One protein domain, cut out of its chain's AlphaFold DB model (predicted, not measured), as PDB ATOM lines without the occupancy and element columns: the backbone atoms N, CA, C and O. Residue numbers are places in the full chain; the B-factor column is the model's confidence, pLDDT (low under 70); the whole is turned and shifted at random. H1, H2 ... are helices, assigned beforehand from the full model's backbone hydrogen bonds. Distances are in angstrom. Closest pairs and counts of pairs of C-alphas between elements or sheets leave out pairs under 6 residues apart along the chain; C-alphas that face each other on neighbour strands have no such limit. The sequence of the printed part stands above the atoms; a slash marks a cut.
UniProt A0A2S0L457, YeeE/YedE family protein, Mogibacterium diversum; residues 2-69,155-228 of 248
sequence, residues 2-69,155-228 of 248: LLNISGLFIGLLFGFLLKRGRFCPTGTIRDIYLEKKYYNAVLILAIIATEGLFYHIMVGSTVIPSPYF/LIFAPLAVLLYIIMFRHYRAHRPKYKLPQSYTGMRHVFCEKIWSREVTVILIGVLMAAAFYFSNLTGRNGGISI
ATOM      1  N   LEU A   2      26.184 -44.089 -42.660       56.41
ATOM      2  CA  LEU A   2      25.594 -42.852 -42.096       56.41
ATOM      3  C   LEU A   2      25.543 -42.822 -40.555       56.41
ATOM      4  O   LEU A   2      25.812 -41.795 -39.943       56.41
ATOM      5  N   LEU A   3      25.281 -43.971 -39.929       61.56
ATOM      6  CA  LEU A   3      25.218 -44.112 -38.474       61.56
ATOM      7  C   LEU A   3      26.561 -43.893 -37.759       61.56
ATOM      8  O   LEU A   3      26.588 -43.268 -36.707       61.56
ATOM      9  N   ASN A   4      27.686 -44.296 -38.354       68.44
ATOM     10  CA  ASN A   4      29.007 -44.133 -37.726       68.44
ATOM     11  C   ASN A   4      29.485 -42.670 -37.767       68.44
ATOM     12  O   ASN A   4      30.248 -42.233 -36.910       68.44
ATOM     13  N   ILE A   5      28.996 -41.893 -38.739       79.31
ATOM     14  CA  ILE A   5      29.292 -40.459 -38.869       79.31
ATOM     15  C   ILE A   5      28.598 -39.658 -37.757       79.31
ATOM     16  O   ILE A   5      29.100 -38.610 -37.351       79.31
ATOM     17  N   SER A   6      27.487 -40.167 -37.208       81.75
ATOM     18  CA  SER A   6      26.771 -39.500 -36.115       81.75
ATOM     19  C   SER A   6      27.652 -39.332 -34.869       81.75
ATOM     20  O   SER A   6      27.702 -38.240 -34.302       81.75
ATOM     21  N   GLY A   7      28.449 -40.350 -34.519       81.50
ATOM     22  CA  GLY A   7      29.404 -40.289 -33.409       81.50
ATOM     23  C   GLY A   7      30.496 -39.239 -33.616       81.50
ATOM     24  O   GLY A   7      30.831 -38.505 -32.685       81.50
ATOM     25  N   LEU A   8      30.996 -39.089 -34.849       85.12
ATOM     26  CA  LEU A   8      31.966 -38.043 -35.184       85.12
ATOM     27  C   LEU A   8      31.358 -36.645 -35.019       85.12
ATOM     28  O   LEU A   8      32.001 -35.755 -34.464       85.12
ATOM     29  N   PHE A   9      30.114 -36.451 -35.462       88.44
ATOM     30  CA  PHE A   9      29.421 -35.169 -35.341       88.44
ATOM     31  C   PHE A   9      29.154 -34.797 -33.876       88.44
ATOM     32  O   PHE A   9      29.419 -33.665 -33.470       88.44
ATOM     33  N   ILE A  10      28.702 -35.755 -33.060       89.00
ATOM     34  CA  ILE A  10      28.482 -35.565 -31.617       89.00
ATOM     35  C   ILE A  10      29.802 -35.265 -30.905       89.00
ATOM     36  O   ILE A  10      29.864 -34.322 -30.118       89.00
ATOM     37  N   GLY A  11      30.868 -36.009 -31.214       87.81
ATOM     38  CA  GLY A  11      32.201 -35.773 -30.656       87.81
ATOM     39  C   GLY A  11      32.754 -34.394 -31.018       87.81
ATOM     40  O   GLY A  11      33.294 -33.696 -30.158       87.81
ATOM     41  N   LEU A  12      32.559 -33.950 -32.263       89.38
ATOM     42  CA  LEU A  12      32.951 -32.614 -32.716       89.38
ATOM     43  C   LEU A  12      32.165 -31.523 -31.981       89.38
ATOM     44  O   LEU A  12      32.755 -30.542 -31.523       89.38
ATOM     45  N   LEU A  13      30.853 -31.704 -31.816       90.69
ATOM     46  CA  LEU A  13      30.000 -30.755 -31.105       90.69
ATOM     47  C   LEU A  13      30.345 -30.699 -29.608       90.69
ATOM     48  O   LEU A  13      30.444 -29.612 -29.039       90.69
ATOM     49  N   PHE A  14      30.625 -31.848 -28.991       90.12
ATOM     50  CA  PHE A  14      31.080 -31.950 -27.606       90.12
ATOM     51  C   PHE A  14      32.430 -31.249 -27.404       90.12
ATOM     52  O   PHE A  14      32.561 -30.397 -26.525       90.12
ATOM     53  N   GLY A  15      33.414 -31.518 -28.267       88.75
ATOM     54  CA  GLY A  15      34.716 -30.848 -28.235       88.75
ATOM     55  C   GLY A  15      34.611 -29.334 -28.447       88.75
ATOM     56  O   GLY A  15      35.276 -28.557 -27.755       88.75
ATOM     57  N   PHE A  16      33.723 -28.894 -29.346       88.69
ATOM     58  CA  PHE A  16      33.437 -27.477 -29.567       88.69
ATOM     59  C   PHE A  16      32.866 -26.804 -28.309       88.69
ATOM     60  O   PHE A  16      33.354 -25.742 -27.907       88.69
ATOM     61  N   LEU A  17      31.882 -27.433 -27.655       89.25
ATOM     62  CA  LEU A  17      31.297 -26.937 -26.408       89.25
ATOM     63  C   LEU A  17      32.332 -26.882 -25.280       89.25
ATOM     64  O   LEU A  17      32.423 -25.860 -24.601       89.25
ATOM     65  N   LEU A  18      33.166 -27.912 -25.116       87.38
ATOM     66  CA  LEU A  18      34.228 -27.922 -24.105       87.38
ATOM     67  C   LEU A  18      35.237 -26.785 -24.314       87.38
ATOM     68  O   LEU A  18      35.554 -26.051 -23.370       87.38
ATOM     69  N   LYS A  19      35.700 -26.585 -25.555       86.62
ATOM     70  CA  LYS A  19      36.645 -25.514 -25.905       86.62
ATOM     71  C   LYS A  19      36.052 -24.126 -25.656       86.62
ATOM     72  O   LYS A  19      36.741 -23.241 -25.146       86.62
ATOM     73  N   ARG A  20      34.772 -23.923 -25.983       82.88
ATOM     74  CA  ARG A  20      34.089 -22.628 -25.821       82.88
ATOM     75  C   ARG A  20      33.680 -22.335 -24.385       82.88
ATOM     76  O   ARG A  20      33.859 -21.205 -23.937       82.88
ATOM     77  N   GLY A  21      33.183 -23.334 -23.666       78.56
ATOM     78  CA  GLY A  21      32.772 -23.203 -22.273       78.56
ATOM     79  C   GLY A  21      33.929 -23.159 -21.283       78.56
ATOM     80  O   GLY A  21      33.708 -22.821 -20.121       78.56
ATOM     81  N   ARG A  22      35.152 -23.505 -21.723       80.44
ATOM     82  CA  ARG A  22      36.337 -23.679 -20.863       80.44
ATOM     83  C   ARG A  22      36.011 -24.533 -19.633       80.44
ATOM     84  O   ARG A  22      36.465 -24.247 -18.526       80.44
ATOM     85  N   PHE A  23      35.174 -25.548 -19.836       80.56
ATOM     86  CA  PHE A  23      34.679 -26.408 -18.776       80.56
ATOM     87  C   PHE A  23      35.581 -27.636 -18.667       80.56
ATOM     88  O   PHE A  23      35.795 -28.353 -19.641       80.56
ATOM     89  N   CYS A  24      36.138 -27.859 -17.482       85.38
ATOM     90  CA  CYS A  24      36.995 -28.999 -17.184       85.38
ATOM     91  C   CYS A  24      36.619 -29.497 -15.789       85.38
ATOM     92  O   CYS A  24      36.960 -28.803 -14.834       85.38
ATOM     93  N   PRO A  25      35.964 -30.664 -15.637       82.75
ATOM     94  CA  PRO A  25      35.479 -31.139 -14.339       82.75
ATOM     95  C   PRO A  25      36.566 -31.127 -13.256       82.75
ATOM     96  O   PRO A  25      36.366 -30.583 -12.176       82.75
ATOM     97  N   THR A  26      37.766 -31.621 -13.579       84.31
ATOM     98  CA  THR A  26      38.919 -31.633 -12.662       84.31
ATOM     99  C   THR A  26      39.396 -30.228 -12.300       84.31
ATOM    100  O   THR A  26      39.691 -29.950 -11.140       84.31
ATOM    101  N   GLY A  27      39.440 -29.312 -13.274       84.12
ATOM    102  CA  GLY A  27      39.776 -27.909 -13.020       84.12
ATOM    103  C   GLY A  27      38.716 -27.218 -12.163       84.12
ATOM    104  O   GLY A  27      39.041 -26.495 -11.233       84.12
ATOM    105  N   THR A  28      37.445 -27.513 -12.417       85.81
ATOM    106  CA  THR A  28      36.297 -26.992 -11.679       85.81
ATOM    107  C   THR A  28      36.311 -27.463 -10.222       85.81
ATOM    108  O   THR A  28      36.093 -26.640  -9.336       85.81
ATOM    109  N   ILE A  29      36.665 -28.727  -9.951       87.50
ATOM    110  CA  ILE A  29      36.881 -29.250  -8.589       87.50
ATOM    111  C   ILE A  29      38.050 -28.535  -7.901       87.50
ATOM    112  O   ILE A  29      37.928 -28.098  -6.757       87.50
ATOM    113  N   ARG A  30      39.168 -28.348  -8.610       87.00
ATOM    114  CA  ARG A  30      40.324 -27.609  -8.090       87.00
ATOM    115  C   ARG A  30      39.961 -26.167  -7.718       87.00
ATOM    116  O   ARG A  30      40.371 -25.702  -6.660       87.00
ATOM    117  N   ASP A  31      39.184 -25.476  -8.546       87.06
ATOM    118  CA  ASP A  31      38.747 -24.096  -8.299       87.06
ATOM    119  C   ASP A  31      37.804 -23.993  -7.080       87.06
ATOM    120  O   ASP A  31      37.799 -22.977  -6.384       87.06
ATOM    121  N   ILE A  32      37.017 -25.037  -6.785       89.50
ATOM    122  CA  ILE A  32      36.199 -25.097  -5.560       89.50
ATOM    123  C   ILE A  32      37.105 -25.121  -4.326       89.50
ATOM    124  O   ILE A  32      36.832 -24.410  -3.363       89.50
ATOM    125  N   TYR A  33      38.180 -25.910  -4.361       88.19
ATOM    126  CA  TYR A  33      39.082 -26.063  -3.220       88.19
ATOM    127  C   TYR A  33      40.043 -24.875  -3.055       88.19
ATOM    128  O   TYR A  33      40.155 -24.319  -1.965       88.19
ATOM    129  N   LEU A  34      40.712 -24.454  -4.133       89.50
ATOM    130  CA  LEU A  34      41.738 -23.406  -4.091       89.50
ATOM    131  C   LEU A  34      41.146 -21.994  -4.097       89.50
ATOM    132  O   LEU A  34      41.548 -21.153  -3.299       89.50
ATOM    133  N   GLU A  35      40.194 -21.721  -4.992       89.12
ATOM    134  CA  GLU A  35      39.629 -20.377  -5.174       89.12
ATOM    135  C   GLU A  35      38.332 -20.166  -4.374       89.12
ATOM    136  O   GLU A  35      37.740 -19.088  -4.440       89.12
ATOM    137  N   LYS A  36      37.867 -21.190  -3.637       88.19
ATOM    138  CA  LYS A  36      36.607 -21.191  -2.867       88.19
ATOM    139  C   LYS A  36      35.384 -20.802  -3.706       88.19
ATOM    140  O   LYS A  36      34.398 -20.264  -3.201       88.19
ATOM    141  N   LYS A  37      35.413 -21.094  -5.011       86.00
ATOM    142  CA  LYS A  37      34.302 -20.829  -5.938       86.00
ATOM    143  C   LYS A  37      33.261 -21.944  -5.864       86.00
ATOM    144  O   LYS A  37      33.108 -22.709  -6.806       86.00
ATOM    145  N   TYR A  38      32.506 -22.024  -4.770       87.12
ATOM    146  CA  TYR A  38      31.519 -23.096  -4.539       87.12
ATOM    147  C   TYR A  38      30.451 -23.231  -5.639       87.12
ATOM    148  O   TYR A  38      29.941 -24.323  -5.873       87.12
ATOM    149  N   TYR A  39      30.159 -22.153  -6.377       86.50
ATOM    150  CA  TYR A  39      29.242 -22.178  -7.524       86.50
ATOM    151  C   TYR A  39      29.637 -23.196  -8.605       86.50
ATOM    152  O   TYR A  39      28.784 -23.795  -9.253       86.50
ATOM    153  N   ASN A  40      30.933 -23.453  -8.762       86.31
ATOM    154  CA  ASN A  40      31.447 -24.449  -9.691       86.31
ATOM    155  C   ASN A  40      30.933 -25.874  -9.385       86.31
ATOM    156  O   ASN A  40      30.801 -26.676 -10.307       86.31
ATOM    157  N   ALA A  41      30.585 -26.178  -8.128       87.75
ATOM    158  CA  ALA A  41      29.997 -27.467  -7.756       87.75
ATOM    159  C   ALA A  41      28.585 -27.624  -8.339       87.75
ATOM    160  O   ALA A  41      28.239 -28.683  -8.855       87.75
ATOM    161  N   VAL A  42      27.803 -26.536  -8.332       89.31
ATOM    162  CA  VAL A  42      26.454 -26.487  -8.917       89.31
ATOM    163  C   VAL A  42      26.514 -26.787 -10.412       89.31
ATOM    164  O   VAL A  42      25.665 -27.511 -10.915       89.31
ATOM    165  N   LEU A  43      27.536 -26.289 -11.116       87.62
ATOM    166  CA  LEU A  43      27.724 -26.553 -12.545       87.62
ATOM    167  C   LEU A  43      27.976 -28.042 -12.831       87.62
ATOM    168  O   LEU A  43      27.369 -28.585 -13.746       87.62
ATOM    169  N   ILE A  44      28.833 -28.707 -12.045       89.44
ATOM    170  CA  ILE A  44      29.099 -30.150 -12.198       89.44
ATOM    171  C   ILE A  44      27.830 -30.957 -11.911       89.44
ATOM    172  O   ILE A  44      27.435 -31.793 -12.721       89.44
ATOM    173  N   LEU A  45      27.164 -30.668 -10.790       90.12
ATOM    174  CA  LEU A  45      25.929 -31.350 -10.404       90.12
ATOM    175  C   LEU A  45      24.811 -31.123 -11.424       90.12
ATOM    176  O   LEU A  45      24.029 -32.031 -11.670       90.12
ATOM    177  N   ALA A  46      24.743 -29.944 -12.046       90.06
ATOM    178  CA  ALA A  46      23.750 -29.648 -13.072       90.06
ATOM    179  C   ALA A  46      23.967 -30.484 -14.342       90.06
ATOM    180  O   ALA A  46      22.987 -30.963 -14.906       90.06
ATOM    181  N   ILE A  47      25.214 -30.721 -14.773       90.44
ATOM    182  CA  ILE A  47      25.487 -31.643 -15.894       90.44
ATOM    183  C   ILE A  47      24.986 -33.047 -15.546       90.44
ATOM    184  O   ILE A  47      24.206 -33.616 -16.299       90.44
ATOM    185  N   ILE A  48      25.364 -33.567 -14.375       89.50
ATOM    186  CA  ILE A  48      24.983 -34.921 -13.944       89.50
ATOM    187  C   ILE A  48      23.459 -35.045 -13.820       89.50
ATOM    188  O   ILE A  48      22.866 -36.012 -14.289       89.50
ATOM    189  N   ALA A  49      22.803 -34.049 -13.220       90.50
ATOM    190  CA  ALA A  49      21.359 -34.058 -13.030       90.50
ATOM    191  C   ALA A  49      20.592 -33.958 -14.355       90.50
ATOM    192  O   ALA A  49      19.543 -34.579 -14.502       90.50
ATOM    193  N   THR A  50      21.100 -33.188 -15.319       88.69
ATOM    194  CA  THR A  50      20.477 -33.057 -16.644       88.69
ATOM    195  C   THR A  50      20.632 -34.319 -17.467       88.69
ATOM    196  O   THR A  50      19.638 -34.811 -17.993       88.69
ATOM    197  N   GLU A  51      21.844 -34.866 -17.530       89.75
ATOM    198  CA  GLU A  51      22.112 -36.140 -18.189       89.75
ATOM    199  C   GLU A  51      21.242 -37.251 -17.593       89.75
ATOM    200  O   GLU A  51      20.496 -37.888 -18.333       89.75
ATOM    201  N   GLY A  52      21.252 -37.411 -16.263       86.25
ATOM    202  CA  GLY A  52      20.457 -38.423 -15.562       86.25
ATOM    203  C   GLY A  52      18.952 -38.266 -15.787       86.25
ATOM    204  O   GLY A  52      18.266 -39.242 -16.082       86.25
ATOM    205  N   LEU A  53      18.426 -37.037 -15.729       87.81
ATOM    206  CA  LEU A  53      17.007 -36.774 -15.975       87.81
ATOM    207  C   LEU A  53      16.588 -37.172 -17.396       87.81
ATOM    208  O   LEU A  53      15.625 -37.919 -17.565       87.81
ATOM    209  N   PHE A  54      17.295 -36.680 -18.417       87.31
ATOM    210  CA  PHE A  54      16.956 -36.986 -19.807       87.31
ATOM    211  C   PHE A  54      17.147 -38.469 -20.123       87.31
ATOM    212  O   PHE A  54      16.307 -39.052 -20.806       87.31
ATOM    213  N   TYR A  55      18.198 -39.085 -19.588       85.06
ATOM    214  CA  TYR A  55      18.441 -40.514 -19.714       85.06
ATOM    215  C   TYR A  55      17.268 -41.339 -19.158       85.06
ATOM    216  O   TYR A  55      16.684 -42.143 -19.886       85.06
ATOM    217  N   HIS A  56      16.839 -41.093 -17.916       84.50
ATOM    218  CA  HIS A  56      15.728 -41.844 -17.324       84.50
ATOM    219  C   HIS A  56      14.386 -41.582 -18.022       84.50
ATOM    220  O   HIS A  56      13.561 -42.491 -18.100       84.50
ATOM    221  N   ILE A  57      14.172 -40.388 -18.584       85.88
ATOM    222  CA  ILE A  57      13.001 -40.106 -19.431       85.88
ATOM    223  C   ILE A  57      13.037 -40.951 -20.714       85.88
ATOM    224  O   ILE A  57      12.014 -41.513 -21.103       85.88
ATOM    225  N   MET A  58      14.193 -41.069 -21.374       83.62
ATOM    226  CA  MET A  58      14.335 -41.869 -22.600       83.62
ATOM    227  C   MET A  58      14.155 -43.370 -22.342       83.62
ATOM    228  O   MET A  58      13.517 -44.055 -23.143       83.62
ATOM    229  N   VAL A  59      14.656 -43.870 -21.210       81.44
ATOM    230  CA  VAL A  59      14.442 -45.261 -20.779       81.44
ATOM    231  C   VAL A  59      12.967 -45.496 -20.429       81.44
ATOM    232  O   VAL A  59      12.359 -46.442 -20.924       81.44
ATOM    233  N   GLY A  60      12.348 -44.601 -19.649       78.31
ATOM    234  CA  GLY A  60      10.937 -44.709 -19.255       78.31
ATOM    235  C   GLY A  60       9.944 -44.581 -20.416       78.31
ATOM    236  O   GLY A  60       8.839 -45.107 -20.339       78.31
ATOM    237  N   SER A  61      10.339 -43.926 -21.510       80.12
ATOM    238  CA  SER A  61       9.553 -43.826 -22.749       80.12
ATOM    239  C   SER A  61       9.840 -44.949 -23.753       80.12
ATOM    240  O   SER A  61       9.328 -44.906 -24.869       80.12
ATOM    241  N   THR A  62      10.625 -45.970 -23.378       76.88
ATOM    242  CA  THR A  62      11.015 -47.129 -24.213       76.88
ATOM    243  C   THR A  62      11.768 -46.777 -25.503       76.88
ATOM    244  O   THR A  62      11.915 -47.609 -26.394       76.88
ATOM    245  N   VAL A  63      12.284 -45.548 -25.606       77.12
ATOM    246  CA  VAL A  63      13.053 -45.076 -26.768       77.12
ATOM    247  C   VAL A  63      14.449 -45.709 -26.798       77.12
ATOM    248  O   VAL A  63      15.018 -45.920 -27.870       77.12
ATOM    249  N   ILE A  64      15.002 -46.016 -25.623       74.69
ATOM    250  CA  ILE A  64      16.312 -46.648 -25.444       74.69
ATOM    251  C   ILE A  64      16.122 -47.867 -24.526       74.69
ATOM    252  O   ILE A  64      15.455 -47.732 -23.497       74.69
ATOM    253  N   PRO A  65      16.674 -49.048 -24.865       70.06
ATOM    254  CA  PRO A  65      16.653 -50.199 -23.972       70.06
ATOM    255  C   PRO A  65      17.451 -49.884 -22.706       70.06
ATOM    256  O   PRO A  65      18.497 -49.236 -22.783       70.06
ATOM    257  N   SER A  66      16.991 -50.370 -21.551       64.69
ATOM    258  CA  SER A  66      17.759 -50.262 -20.309       64.69
ATOM    259  C   SER A  66      19.150 -50.873 -20.530       64.69
ATOM    260  O   SER A  66      19.232 -52.064 -20.855       64.69
ATOM    261  N   PRO A  67      20.243 -50.101 -20.425       60.22
ATOM    262  CA  PRO A  67      21.573 -50.670 -20.474       60.22
ATOM    263  C   PRO A  67      21.734 -51.621 -19.302       60.22
ATOM    264  O   PRO A  67      21.475 -51.280 -18.150       60.22
ATOM    265  N   TYR A  68      22.205 -52.816 -19.627       56.09
ATOM    266  CA  TYR A  68      22.949 -53.615 -18.678       56.09
ATOM    267  C   TYR A  68      24.287 -52.890 -18.508       56.09
ATOM    268  O   TYR A  68      25.245 -53.149 -19.233       56.09
ATOM    269  N   PHE A  69      24.333 -51.880 -17.640       61.53
ATOM    270  CA  PHE A  69      25.619 -51.453 -17.115       61.53
ATOM    271  C   PHE A  69      26.182 -52.689 -16.405       61.53
ATOM    272  O   PHE A  69      25.482 -53.324 -15.615       61.53
ATOM    273  N   LEU A 155      12.023 -39.270 -10.190       82.94
ATOM    274  CA  LEU A 155      11.524 -38.565  -9.011       82.94
ATOM    275  C   LEU A 155      12.650 -37.949  -8.167       82.94
ATOM    276  O   LEU A 155      12.396 -37.015  -7.415       82.94
ATOM    277  N   ILE A 156      13.884 -38.439  -8.307       83.81
ATOM    278  CA  ILE A 156      15.079 -37.908  -7.637       83.81
ATOM    279  C   ILE A 156      15.760 -36.870  -8.535       83.81
ATOM    280  O   ILE A 156      16.038 -35.747  -8.107       83.81
ATOM    281  N   PHE A 157      15.992 -37.215  -9.806       85.00
ATOM    282  CA  PHE A 157      16.712 -36.350 -10.739       85.00
ATOM    283  C   PHE A 157      15.917 -35.106 -11.151       85.00
ATOM    284  O   PHE A 157      16.513 -34.043 -11.317       85.00
ATOM    285  N   ALA A 158      14.588 -35.188 -11.269       86.94
ATOM    286  CA  ALA A 158      13.753 -34.049 -11.653       86.94
ATOM    287  C   ALA A 158      13.782 -32.897 -10.627       86.94
ATOM    288  O   ALA A 158      14.133 -31.780 -11.023       86.94
ATOM    289  N   PRO A 159      13.478 -33.099  -9.326       89.00
ATOM    290  CA  PRO A 159      13.545 -32.011  -8.353       89.00
ATOM    291  C   PRO A 159      14.976 -31.504  -8.159       89.00
ATOM    292  O   PRO A 159      15.175 -30.296  -8.020       89.00
ATOM    293  N   LEU A 160      15.977 -32.391  -8.214       89.62
ATOM    294  CA  LEU A 160      17.385 -32.009  -8.134       89.62
ATOM    295  C   LEU A 160      17.783 -31.096  -9.300       89.62
ATOM    296  O   LEU A 160      18.354 -30.029  -9.074       89.62
ATOM    297  N   ALA A 161      17.442 -31.473 -10.535       88.75
ATOM    298  CA  ALA A 161      17.701 -30.656 -11.713       88.75
ATOM    299  C   ALA A 161      17.007 -29.295 -11.582       88.75
ATOM    300  O   ALA A 161      17.666 -28.267 -11.720       88.75
ATOM    301  N   VAL A 162      15.712 -29.265 -11.245       90.19
ATOM    302  CA  VAL A 162      14.949 -28.016 -11.068       90.19
ATOM    303  C   VAL A 162      15.606 -27.104 -10.030       90.19
ATOM    304  O   VAL A 162      15.815 -25.922 -10.302       90.19
ATOM    305  N   LEU A 163      15.998 -27.639  -8.872       91.88
ATOM    306  CA  LEU A 163      16.676 -26.880  -7.821       91.88
ATOM    307  C   LEU A 163      18.006 -26.290  -8.313       91.88
ATOM    308  O   LEU A 163      18.257 -25.095  -8.132       91.88
ATOM    309  N   LEU A 164      18.835 -27.090  -8.986       90.81
ATOM    310  CA  LEU A 164      20.118 -26.643  -9.533       90.81
ATOM    311  C   LEU A 164      19.928 -25.578 -10.622       90.81
ATOM    312  O   LEU A 164      20.636 -24.570 -10.626       90.81
ATOM    313  N   TYR A 165      18.925 -25.738 -11.487       89.38
ATOM    314  CA  TYR A 165      18.557 -24.757 -12.505       89.38
ATOM    315  C   TYR A 165      18.083 -23.436 -11.905       89.38
ATOM    316  O   TYR A 165      18.469 -22.373 -12.395       89.38
ATOM    317  N   ILE A 166      17.294 -23.474 -10.828       89.81
ATOM    318  CA  ILE A 166      16.864 -22.269 -10.110       89.81
ATOM    319  C   ILE A 166      18.080 -21.549  -9.519       89.81
ATOM    320  O   ILE A 166      18.213 -20.336  -9.697       89.81
ATOM    321  N   ILE A 167      18.991 -22.270  -8.857       89.50
ATOM    322  CA  ILE A 167      20.221 -21.692  -8.293       89.50
ATOM    323  C   ILE A 167      21.072 -21.069  -9.404       89.50
ATOM    324  O   ILE A 167      21.508 -19.922  -9.278       89.50
ATOM    325  N   MET A 168      21.252 -21.783 -10.514       87.69
ATOM    326  CA  MET A 168      22.011 -21.317 -11.670       87.69
ATOM    327  C   MET A 168      21.374 -20.073 -12.302       87.69
ATOM    328  O   MET A 168      22.068 -19.100 -12.589       87.69
ATOM    329  N   PHE A 169      20.047 -20.040 -12.442       86.38
ATOM    330  CA  PHE A 169      19.325 -18.884 -12.972       86.38
ATOM    331  C   PHE A 169      19.430 -17.662 -12.050       86.38
ATOM    332  O   PHE A 169      19.661 -16.543 -12.523       86.38
ATOM    333  N   ARG A 170      19.315 -17.856 -10.729       87.81
ATOM    334  CA  ARG A 170      19.500 -16.784  -9.736       87.81
ATOM    335  C   ARG A 170      20.928 -16.248  -9.758       87.81
ATOM    336  O   ARG A 170      21.108 -15.030  -9.786       87.81
ATOM    337  N   HIS A 171      21.926 -17.131  -9.799       86.44
ATOM    338  CA  HIS A 171      23.332 -16.741  -9.869       86.44
ATOM    339  C   HIS A 171      23.637 -15.978 -11.159       86.44
ATOM    340  O   HIS A 171      24.221 -14.894 -11.106       86.44
ATOM    341  N   TYR A 172      23.159 -16.491 -12.295       82.44
ATOM    342  CA  TYR A 172      23.299 -15.850 -13.595       82.44
ATOM    343  C   TYR A 172      22.669 -14.457 -13.608       82.44
ATOM    344  O   TYR A 172      23.284 -13.514 -14.094       82.44
ATOM    345  N   ARG A 173      21.465 -14.284 -13.046       81.81
ATOM    346  CA  ARG A 173      20.810 -12.968 -12.959       81.81
ATOM    347  C   ARG A 173      21.596 -11.988 -12.083       81.81
ATOM    348  O   ARG A 173      21.679 -10.818 -12.447       81.81
ATOM    349  N   ALA A 174      22.170 -12.453 -10.976       79.94
ATOM    350  CA  ALA A 174      22.944 -11.623 -10.057       79.94
ATOM    351  C   ALA A 174      24.311 -11.195 -10.627       79.94
ATOM    352  O   ALA A 174      24.731 -10.061 -10.413       79.94
ATOM    353  N   HIS A 175      24.977 -12.068 -11.391       76.94
ATOM    354  CA  HIS A 175      26.351 -11.863 -11.870       76.94
ATOM    355  C   HIS A 175      26.441 -11.623 -13.383       76.94
ATOM    356  O   HIS A 175      27.466 -11.912 -14.002       76.94
ATOM    357  N   ARG A 176      25.382 -11.087 -14.012       68.62
ATOM    358  CA  ARG A 176      25.441 -10.768 -15.446       68.62
ATOM    359  C   ARG A 176      26.562  -9.759 -15.715       68.62
ATOM    360  O   ARG A 176      26.550  -8.681 -15.114       68.62
ATOM    361  N   PRO A 177      27.497 -10.053 -16.639       65.00
ATOM    362  CA  PRO A 177      28.515  -9.087 -17.014       65.00
ATOM    363  C   PRO A 177      27.823  -7.865 -17.624       65.00
ATOM    364  O   PRO A 177      27.133  -7.965 -18.639       65.00
ATOM    365  N   LYS A 178      27.976  -6.708 -16.972       64.12
ATOM    366  CA  LYS A 178      27.367  -5.438 -17.404       64.12
ATOM    367  C   LYS A 178      28.042  -4.855 -18.650       64.12
ATOM    368  O   LYS A 178      27.475  -3.980 -19.295       64.12
ATOM    369  N   TYR A 179      29.230  -5.350 -18.996       61.34
ATOM    370  CA  TYR A 179      30.029  -4.867 -20.114       61.34
ATOM    371  C   TYR A 179      29.937  -5.816 -21.314       61.34
ATOM    372  O   TYR A 179      30.178  -7.018 -21.184       61.34
ATOM    373  N   LYS A 180      29.590  -5.274 -22.486       63.84
ATOM    374  CA  LYS A 180      29.641  -5.982 -23.771       63.84
ATOM    375  C   LYS A 180      30.910  -5.550 -24.500       63.84
ATOM    376  O   LYS A 180      31.114  -4.359 -24.702       63.84
ATOM    377  N   LEU A 181      31.748  -6.513 -24.878       65.06
ATOM    378  CA  LEU A 181      32.927  -6.250 -25.703       65.06
ATOM    379  C   LEU A 181      32.489  -5.730 -27.088       65.06
ATOM    380  O   LEU A 181      31.466  -6.203 -27.600       65.06
ATOM    381  N   PRO A 182      33.227  -4.776 -27.688       65.88
ATOM    382  CA  PRO A 182      32.961  -4.321 -29.049       65.88
ATOM    383  C   PRO A 182      33.056  -5.508 -30.015       65.88
ATOM    384  O   PRO A 182      33.967  -6.327 -29.909       65.88
ATOM    385  N   GLN A 183      32.079  -5.629 -30.914       67.06
ATOM    386  CA  GLN A 183      31.975  -6.756 -31.842       67.06
ATOM    387  C   GLN A 183      32.878  -6.506 -33.055       67.06
ATOM    388  O   GLN A 183      32.709  -5.503 -33.744       67.06
ATOM    389  N   SER A 184      33.818  -7.410 -33.326       62.50
ATOM    390  CA  SER A 184      34.696  -7.359 -34.500       62.50
ATOM    391  C   SER A 184      34.084  -8.066 -35.715       62.50
ATOM    392  O   SER A 184      34.370  -7.676 -36.845       62.50
ATOM    393  N   TYR A 185      33.211  -9.062 -35.510       65.06
ATOM    394  CA  TYR A 185      32.518  -9.790 -36.580       65.06
ATOM    395  C   TYR A 185      30.989  -9.709 -36.454       65.06
ATOM    396  O   TYR A 185      30.443  -9.613 -35.356       65.06
ATOM    397  N   THR A 186      30.278  -9.804 -37.583       64.56
ATOM    398  CA  THR A 186      28.807  -9.841 -37.659       64.56
ATOM    399  C   THR A 186      28.288 -11.247 -38.018       64.56
ATOM    400  O   THR A 186      28.993 -12.066 -38.611       64.56
ATOM    401  N   GLY A 187      27.050 -11.564 -37.620       74.38
ATOM    402  CA  GLY A 187      26.360 -12.817 -37.976       74.38
ATOM    403  C   GLY A 187      26.765 -14.065 -37.170       74.38
ATOM    404  O   GLY A 187      27.215 -13.973 -36.026       74.38
ATOM    405  N   MET A 188      26.603 -15.262 -37.757       65.50
ATOM    406  CA  MET A 188      26.904 -16.553 -37.100       65.50
ATOM    407  C   MET A 188      28.377 -16.680 -36.680       65.50
ATOM    408  O   MET A 188      28.684 -17.281 -35.651       65.50
ATOM    409  N   ARG A 189      29.293 -16.042 -37.419       66.06
ATOM    410  CA  ARG A 189      30.729 -16.019 -37.109       66.06
ATOM    411  C   ARG A 189      31.022 -15.337 -35.770       66.06
ATOM    412  O   ARG A 189      31.911 -15.782 -35.054       66.06
ATOM    413  N   HIS A 190      30.231 -14.339 -35.375       65.75
ATOM    414  CA  HIS A 190      30.349 -13.714 -34.058       65.75
ATOM    415  C   HIS A 190      29.975 -14.687 -32.930       65.75
ATOM    416  O   HIS A 190      30.692 -14.812 -31.940       65.75
ATOM    417  N   VAL A 191      28.874 -15.427 -33.095       63.62
ATOM    418  CA  VAL A 191      28.366 -16.360 -32.077       63.62
ATOM    419  C   VAL A 191      29.292 -17.564 -31.900       63.62
ATOM    420  O   VAL A 191      29.544 -17.978 -30.766       63.62
ATOM    421  N   PHE A 192      29.822 -18.101 -33.004       66.25
ATOM    422  CA  PHE A 192      30.702 -19.268 -32.977       66.25
ATOM    423  C   PHE A 192      32.163 -18.928 -32.679       66.25
ATOM    424  O   PHE A 192      32.815 -19.717 -31.999       66.25
ATOM    425  N   CYS A 193      32.694 -17.799 -33.167       64.69
ATOM    426  CA  CYS A 193      34.127 -17.500 -33.060       64.69
ATOM    427  C   CYS A 193      34.497 -16.492 -31.970       64.69
ATOM    428  O   CYS A 193      35.563 -16.648 -31.372       64.69
ATOM    429  N   GLU A 194      33.644 -15.510 -31.678       63.91
ATOM    430  CA  GLU A 194      34.020 -14.333 -30.881       63.91
ATOM    431  C   GLU A 194      33.312 -14.269 -29.520       63.91
ATOM    432  O   GLU A 194      33.915 -13.901 -28.511       63.91
ATOM    433  N   LYS A 195      32.045 -14.687 -29.455       69.31
ATOM    434  CA  LYS A 195      31.268 -14.677 -28.218       69.31
ATOM    435  C   LYS A 195      31.842 -15.693 -27.229       69.31
ATOM    436  O   LYS A 195      31.949 -16.880 -27.530       69.31
ATOM    437  N   ILE A 196      32.174 -15.232 -26.024       67.50
ATOM    438  CA  ILE A 196      32.461 -16.109 -24.884       67.50
ATOM    439  C   ILE A 196      31.113 -16.604 -24.357       67.50
ATOM    440  O   ILE A 196      30.249 -15.804 -23.991       67.50
ATOM    441  N   TRP A 197      30.907 -17.919 -24.378       74.00
ATOM    442  CA  TRP A 197      29.668 -18.521 -23.894       74.00
ATOM    443  C   TRP A 197      29.704 -18.541 -22.368       74.00
ATOM    444  O   TRP A 197      30.752 -18.777 -21.764       74.00
ATOM    445  N   SER A 198      28.569 -18.249 -21.735       78.75
ATOM    446  CA  SER A 198      28.475 -18.345 -20.283       78.75
ATOM    447  C   SER A 198      28.573 -19.817 -19.864       78.75
ATOM    448  O   SER A 198      28.152 -20.724 -20.598       78.75
ATOM    449  N   ARG A 199      29.177 -20.072 -18.699       80.31
ATOM    450  CA  ARG A 199      29.436 -21.440 -18.216       80.31
ATOM    451  C   ARG A 199      28.129 -22.215 -18.063       80.31
ATOM    452  O   ARG A 199      28.069 -23.383 -18.421       80.31
ATOM    453  N   GLU A 200      27.076 -21.525 -17.643       84.44
ATOM    454  CA  GLU A 200      25.720 -22.040 -17.466       84.44
ATOM    455  C   GLU A 200      25.142 -22.594 -18.765       84.44
ATOM    456  O   GLU A 200      24.664 -23.721 -18.803       84.44
ATOM    457  N   VAL A 201      25.218 -21.826 -19.856       84.88
ATOM    458  CA  VAL A 201      24.669 -22.248 -21.156       84.88
ATOM    459  C   VAL A 201      25.450 -23.442 -21.689       84.88
ATOM    460  O   VAL A 201      24.864 -24.374 -22.230       84.88
ATOM    461  N   THR A 202      26.767 -23.441 -21.489       86.19
ATOM    462  CA  THR A 202      27.618 -24.553 -21.920       86.19
ATOM    463  C   THR A 202      27.284 -25.835 -21.157       86.19
ATOM    464  O   THR A 202      27.140 -26.881 -21.776       86.19
ATOM    465  N   VAL A 203      27.102 -25.750 -19.837       86.81
ATOM    466  CA  VAL A 203      26.715 -26.875 -18.969       86.81
ATOM    467  C   VAL A 203      25.393 -27.499 -19.409       86.81
ATOM    468  O   VAL A 203      25.323 -28.715 -19.564       86.81
ATOM    469  N   ILE A 204      24.376 -26.676 -19.684       88.94
ATOM    470  CA  ILE A 204      23.074 -27.160 -20.170       88.94
ATOM    471  C   ILE A 204      23.237 -27.923 -21.480       88.94
ATOM    472  O   ILE A 204      22.710 -29.020 -21.636       88.94
ATOM    473  N   LEU A 205      23.963 -27.337 -22.428       90.69
ATOM    474  CA  LEU A 205      24.132 -27.934 -23.748       90.69
ATOM    475  C   LEU A 205      24.960 -29.210 -23.699       90.69
ATOM    476  O   LEU A 205      24.647 -30.142 -24.429       90.69
ATOM    477  N   ILE A 206      25.976 -29.269 -22.836       90.88
ATOM    478  CA  ILE A 206      26.758 -30.484 -22.611       90.88
ATOM    479  C   ILE A 206      25.864 -31.583 -22.032       90.88
ATOM    480  O   ILE A 206      25.862 -32.674 -22.584       90.88
ATOM    481  N   GLY A 207      25.068 -31.303 -20.996       89.56
ATOM    482  CA  GLY A 207      24.179 -32.303 -20.393       89.56
ATOM    483  C   GLY A 207      23.123 -32.840 -21.366       89.56
ATOM    484  O   GLY A 207      22.939 -34.050 -21.488       89.56
ATOM    485  N   VAL A 208      22.491 -31.955 -22.146       91.06
ATOM    486  CA  VAL A 208      21.547 -32.358 -23.207       91.06
ATOM    487  C   VAL A 208      22.249 -33.173 -24.294       91.06
ATOM    488  O   VAL A 208      21.704 -34.170 -24.764       91.06
ATOM    489  N   LEU A 209      23.462 -32.780 -24.689       91.88
ATOM    490  CA  LEU A 209      24.244 -33.513 -25.681       91.88
ATOM    491  C   LEU A 209      24.655 -34.900 -25.174       91.88
ATOM    492  O   LEU A 209      24.613 -35.849 -25.951       91.88
ATOM    493  N   MET A 210      25.029 -35.028 -23.898       89.62
ATOM    494  CA  MET A 210      25.374 -36.308 -23.272       89.62
ATOM    495  C   MET A 210      24.173 -37.257 -23.268       89.62
ATOM    496  O   MET A 210      24.307 -38.406 -23.684       89.62
ATOM    497  N   ALA A 211      22.977 -36.760 -22.943       87.94
ATOM    498  CA  ALA A 211      21.757 -37.553 -23.047       87.94
ATOM    499  C   ALA A 211      21.408 -37.924 -24.501       87.94
ATOM    500  O   ALA A 211      21.076 -39.071 -24.793       87.94
ATOM    501  N   ALA A 212      21.535 -36.986 -25.444       88.44
ATOM    502  CA  ALA A 212      21.333 -37.278 -26.863       88.44
ATOM    503  C   ALA A 212      22.344 -38.314 -27.388       88.44
ATOM    504  O   ALA A 212      22.012 -39.121 -28.255       88.44
ATOM    505  N   ALA A 213      23.567 -38.331 -26.854       87.38
ATOM    506  CA  ALA A 213      24.579 -39.303 -27.235       87.38
ATOM    507  C   ALA A 213      24.176 -40.739 -26.880       87.38
ATOM    508  O   ALA A 213      24.483 -41.629 -27.668       87.38
ATOM    509  N   PHE A 214      23.443 -40.976 -25.785       84.88
ATOM    510  CA  PHE A 214      22.870 -42.300 -25.495       84.88
ATOM    511  C   PHE A 214      21.928 -42.759 -26.610       84.88
ATOM    512  O   PHE A 214      22.044 -43.884 -27.095       84.88
ATOM    513  N   TYR A 215      21.046 -41.868 -27.072       85.00
ATOM    514  CA  TYR A 215      20.123 -42.164 -28.164       85.00
ATOM    515  C   TYR A 215      20.871 -42.540 -29.450       85.00
ATOM    516  O   TYR A 215      20.655 -43.614 -30.009       85.00
ATOM    517  N   PHE A 216      21.811 -41.700 -29.889       84.06
ATOM    518  CA  PHE A 216      22.590 -41.972 -31.100       84.06
ATOM    519  C   PHE A 216      23.505 -43.193 -30.964       84.06
ATOM    520  O   PHE A 216      23.680 -43.935 -31.928       84.06
ATOM    521  N   SER A 217      24.056 -43.437 -29.776       83.31
ATOM    522  CA  SER A 217      24.893 -44.605 -29.512       83.31
ATOM    523  C   SER A 217      24.086 -45.899 -29.616       83.31
ATOM    524  O   SER A 217      24.535 -46.852 -30.259       83.31
ATOM    525  N   ASN A 218      22.866 -45.920 -29.076       82.31
ATOM    526  CA  ASN A 218      21.991 -47.084 -29.165       82.31
ATOM    527  C   ASN A 218      21.611 -47.406 -30.618       82.31
ATOM    528  O   ASN A 218      21.596 -48.570 -31.011       82.31
ATOM    529  N   LEU A 219      21.408 -46.379 -31.451       81.12
ATOM    530  CA  LEU A 219      21.191 -46.571 -32.886       81.12
ATOM    531  C   LEU A 219      22.387 -47.269 -33.564       81.12
ATOM    532  O   LEU A 219      22.193 -48.060 -34.484       81.12
ATOM    533  N   THR A 220      23.616 -47.018 -33.099       79.25
ATOM    534  CA  THR A 220      24.839 -47.683 -33.594       79.25
ATOM    535  C   THR A 220      25.090 -49.075 -33.000       79.25
ATOM    536  O   THR A 220      26.090 -49.701 -33.340       79.25
ATOM    537  N   GLY A 221      24.200 -49.573 -32.133       75.62
ATOM    538  CA  GLY A 221      24.329 -50.876 -31.475       75.62
ATOM    539  C   GLY A 221      25.205 -50.876 -30.215       75.62
ATOM    540  O   GLY A 221      25.472 -51.942 -29.672       75.62
ATOM    541  N   ARG A 222      25.645 -49.704 -29.730       77.44
ATOM    542  CA  ARG A 222      26.387 -49.560 -28.466       77.44
ATOM    543  C   ARG A 222      25.495 -48.907 -27.417       77.44
ATOM    544  O   ARG A 222      25.203 -47.715 -27.522       77.44
ATOM    545  N   ASN A 223      25.111 -49.641 -26.379       73.50
ATOM    546  CA  ASN A 223      24.302 -49.080 -25.300       73.50
ATOM    547  C   ASN A 223      25.195 -48.419 -24.232       73.50
ATOM    548  O   ASN A 223      25.589 -49.051 -23.259       73.50
ATOM    549  N   GLY A 224      25.581 -47.160 -24.456       76.19
ATOM    550  CA  GLY A 224      26.428 -46.410 -23.527       76.19
ATOM    551  C   GLY A 224      26.445 -44.906 -23.800       76.19
ATOM    552  O   GLY A 224      26.152 -44.456 -24.909       76.19
ATOM    553  N   GLY A 225      26.817 -44.129 -22.782       81.12
ATOM    554  CA  GLY A 225      26.927 -42.669 -22.848       81.12
ATOM    555  C   GLY A 225      28.202 -42.190 -23.539       81.12
ATOM    556  O   GLY A 225      28.935 -42.979 -24.146       81.12
ATOM    557  N   ILE A 226      28.494 -40.890 -23.450       84.12
ATOM    558  CA  ILE A 226      29.761 -40.349 -23.960       84.12
ATOM    559  C   ILE A 226      30.919 -40.947 -23.154       84.12
ATOM    560  O   ILE A 226      31.072 -40.663 -21.971       84.12
ATOM    561  N   SER A 227      31.750 -41.741 -23.827       84.62
ATOM    562  CA  SER A 227      32.993 -42.293 -23.291       84.62
ATOM    563  C   SER A 227      34.184 -41.751 -24.072       84.62
ATOM    564  O   SER A 227      34.066 -41.378 -25.242       84.62
ATOM    565  N   ILE A 228      35.327 -41.661 -23.400       86.81
ATOM    566  CA  ILE A 228      36.547 -41.041 -23.932       86.81
ATOM    567  C   ILE A 228      37.707 -42.030 -23.921       86.81
ATOM    568  O   ILE A 228      38.504 -42.017 -24.853       86.81
TER     569      ILE A 228
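Overview. This is residues 2 to 69 and 155 to 228 of the 248 residues of the protein "YeeE/YedE family protein" of Mogibacterium diversum (UniProt A0A2S0L457). Four long helices, H1, H6, H3 and H4, lie side by side in a row, each touching the next. Short H2 packs on one end of H3, and residues 175 to 187 loop from H4 to small H5, which touches no helix. The printed part has 142 residues, with six named helices, H1 to H6 along the chain, and no named strand; the class is all helix. It is only just compact, close to loose, with a radius of gyration of the C-alphas of 16.9 A, and spans 47 by 36 by 26 A.

Arrangement. H1, residues 2 to 21, touches H6, residues 199 to 219, at a shallow tilt of 14 degrees, opposite ways; their closest C-alphas, Gly 21 and Thr 202, are 5.3 A apart. H2, residues 25 to 34, and H3, residues 39 to 60, form a helical hairpin at a shallow tilt of 33 degrees, only just short of steep; H3 touches H2 with residues 39 to 44 alone, closest at the C-alphas of Thr 28 and Asn 40, 5.8 A. H3, the hub, touches H6 the same way at a shallow 28 degrees, closest at C-alphas 47 and 207, 4.7 A. It touches H4, residues 155 to 174, opposite ways at 38 degrees, only just steep, closest at C-alphas 49 and 161, 5.2 A. H3, H4 and H6 form an up and down bundle, each running against the one before. H5, residues 188 to 194, is apart from the other helices. Every O i to N i+4 pair is within hydrogen-bond range in H2, H3 and H5; H1 has 13 of 16, H4 15 of 16 and H6 16 of 17.

Along the chain. H1 begins at C-alpha 2, (25.594, -42.852, -42.096), and is 28.8 A long. H3 is 31.3 A, H4 29.3 A and H6 30.2 A, ending at C-alpha 219, (21.191, -46.571, -32.886).

Size, cuts and confidence. Residues 70 to 154 are not printed; C-alphas 69 and 155 are 20.7 A apart across the cut. The link from H4 to H5 is long. The model's pLDDT is under 70 at residues 2 to 4, 66 to 69, 176 to 186 and 188 to 196.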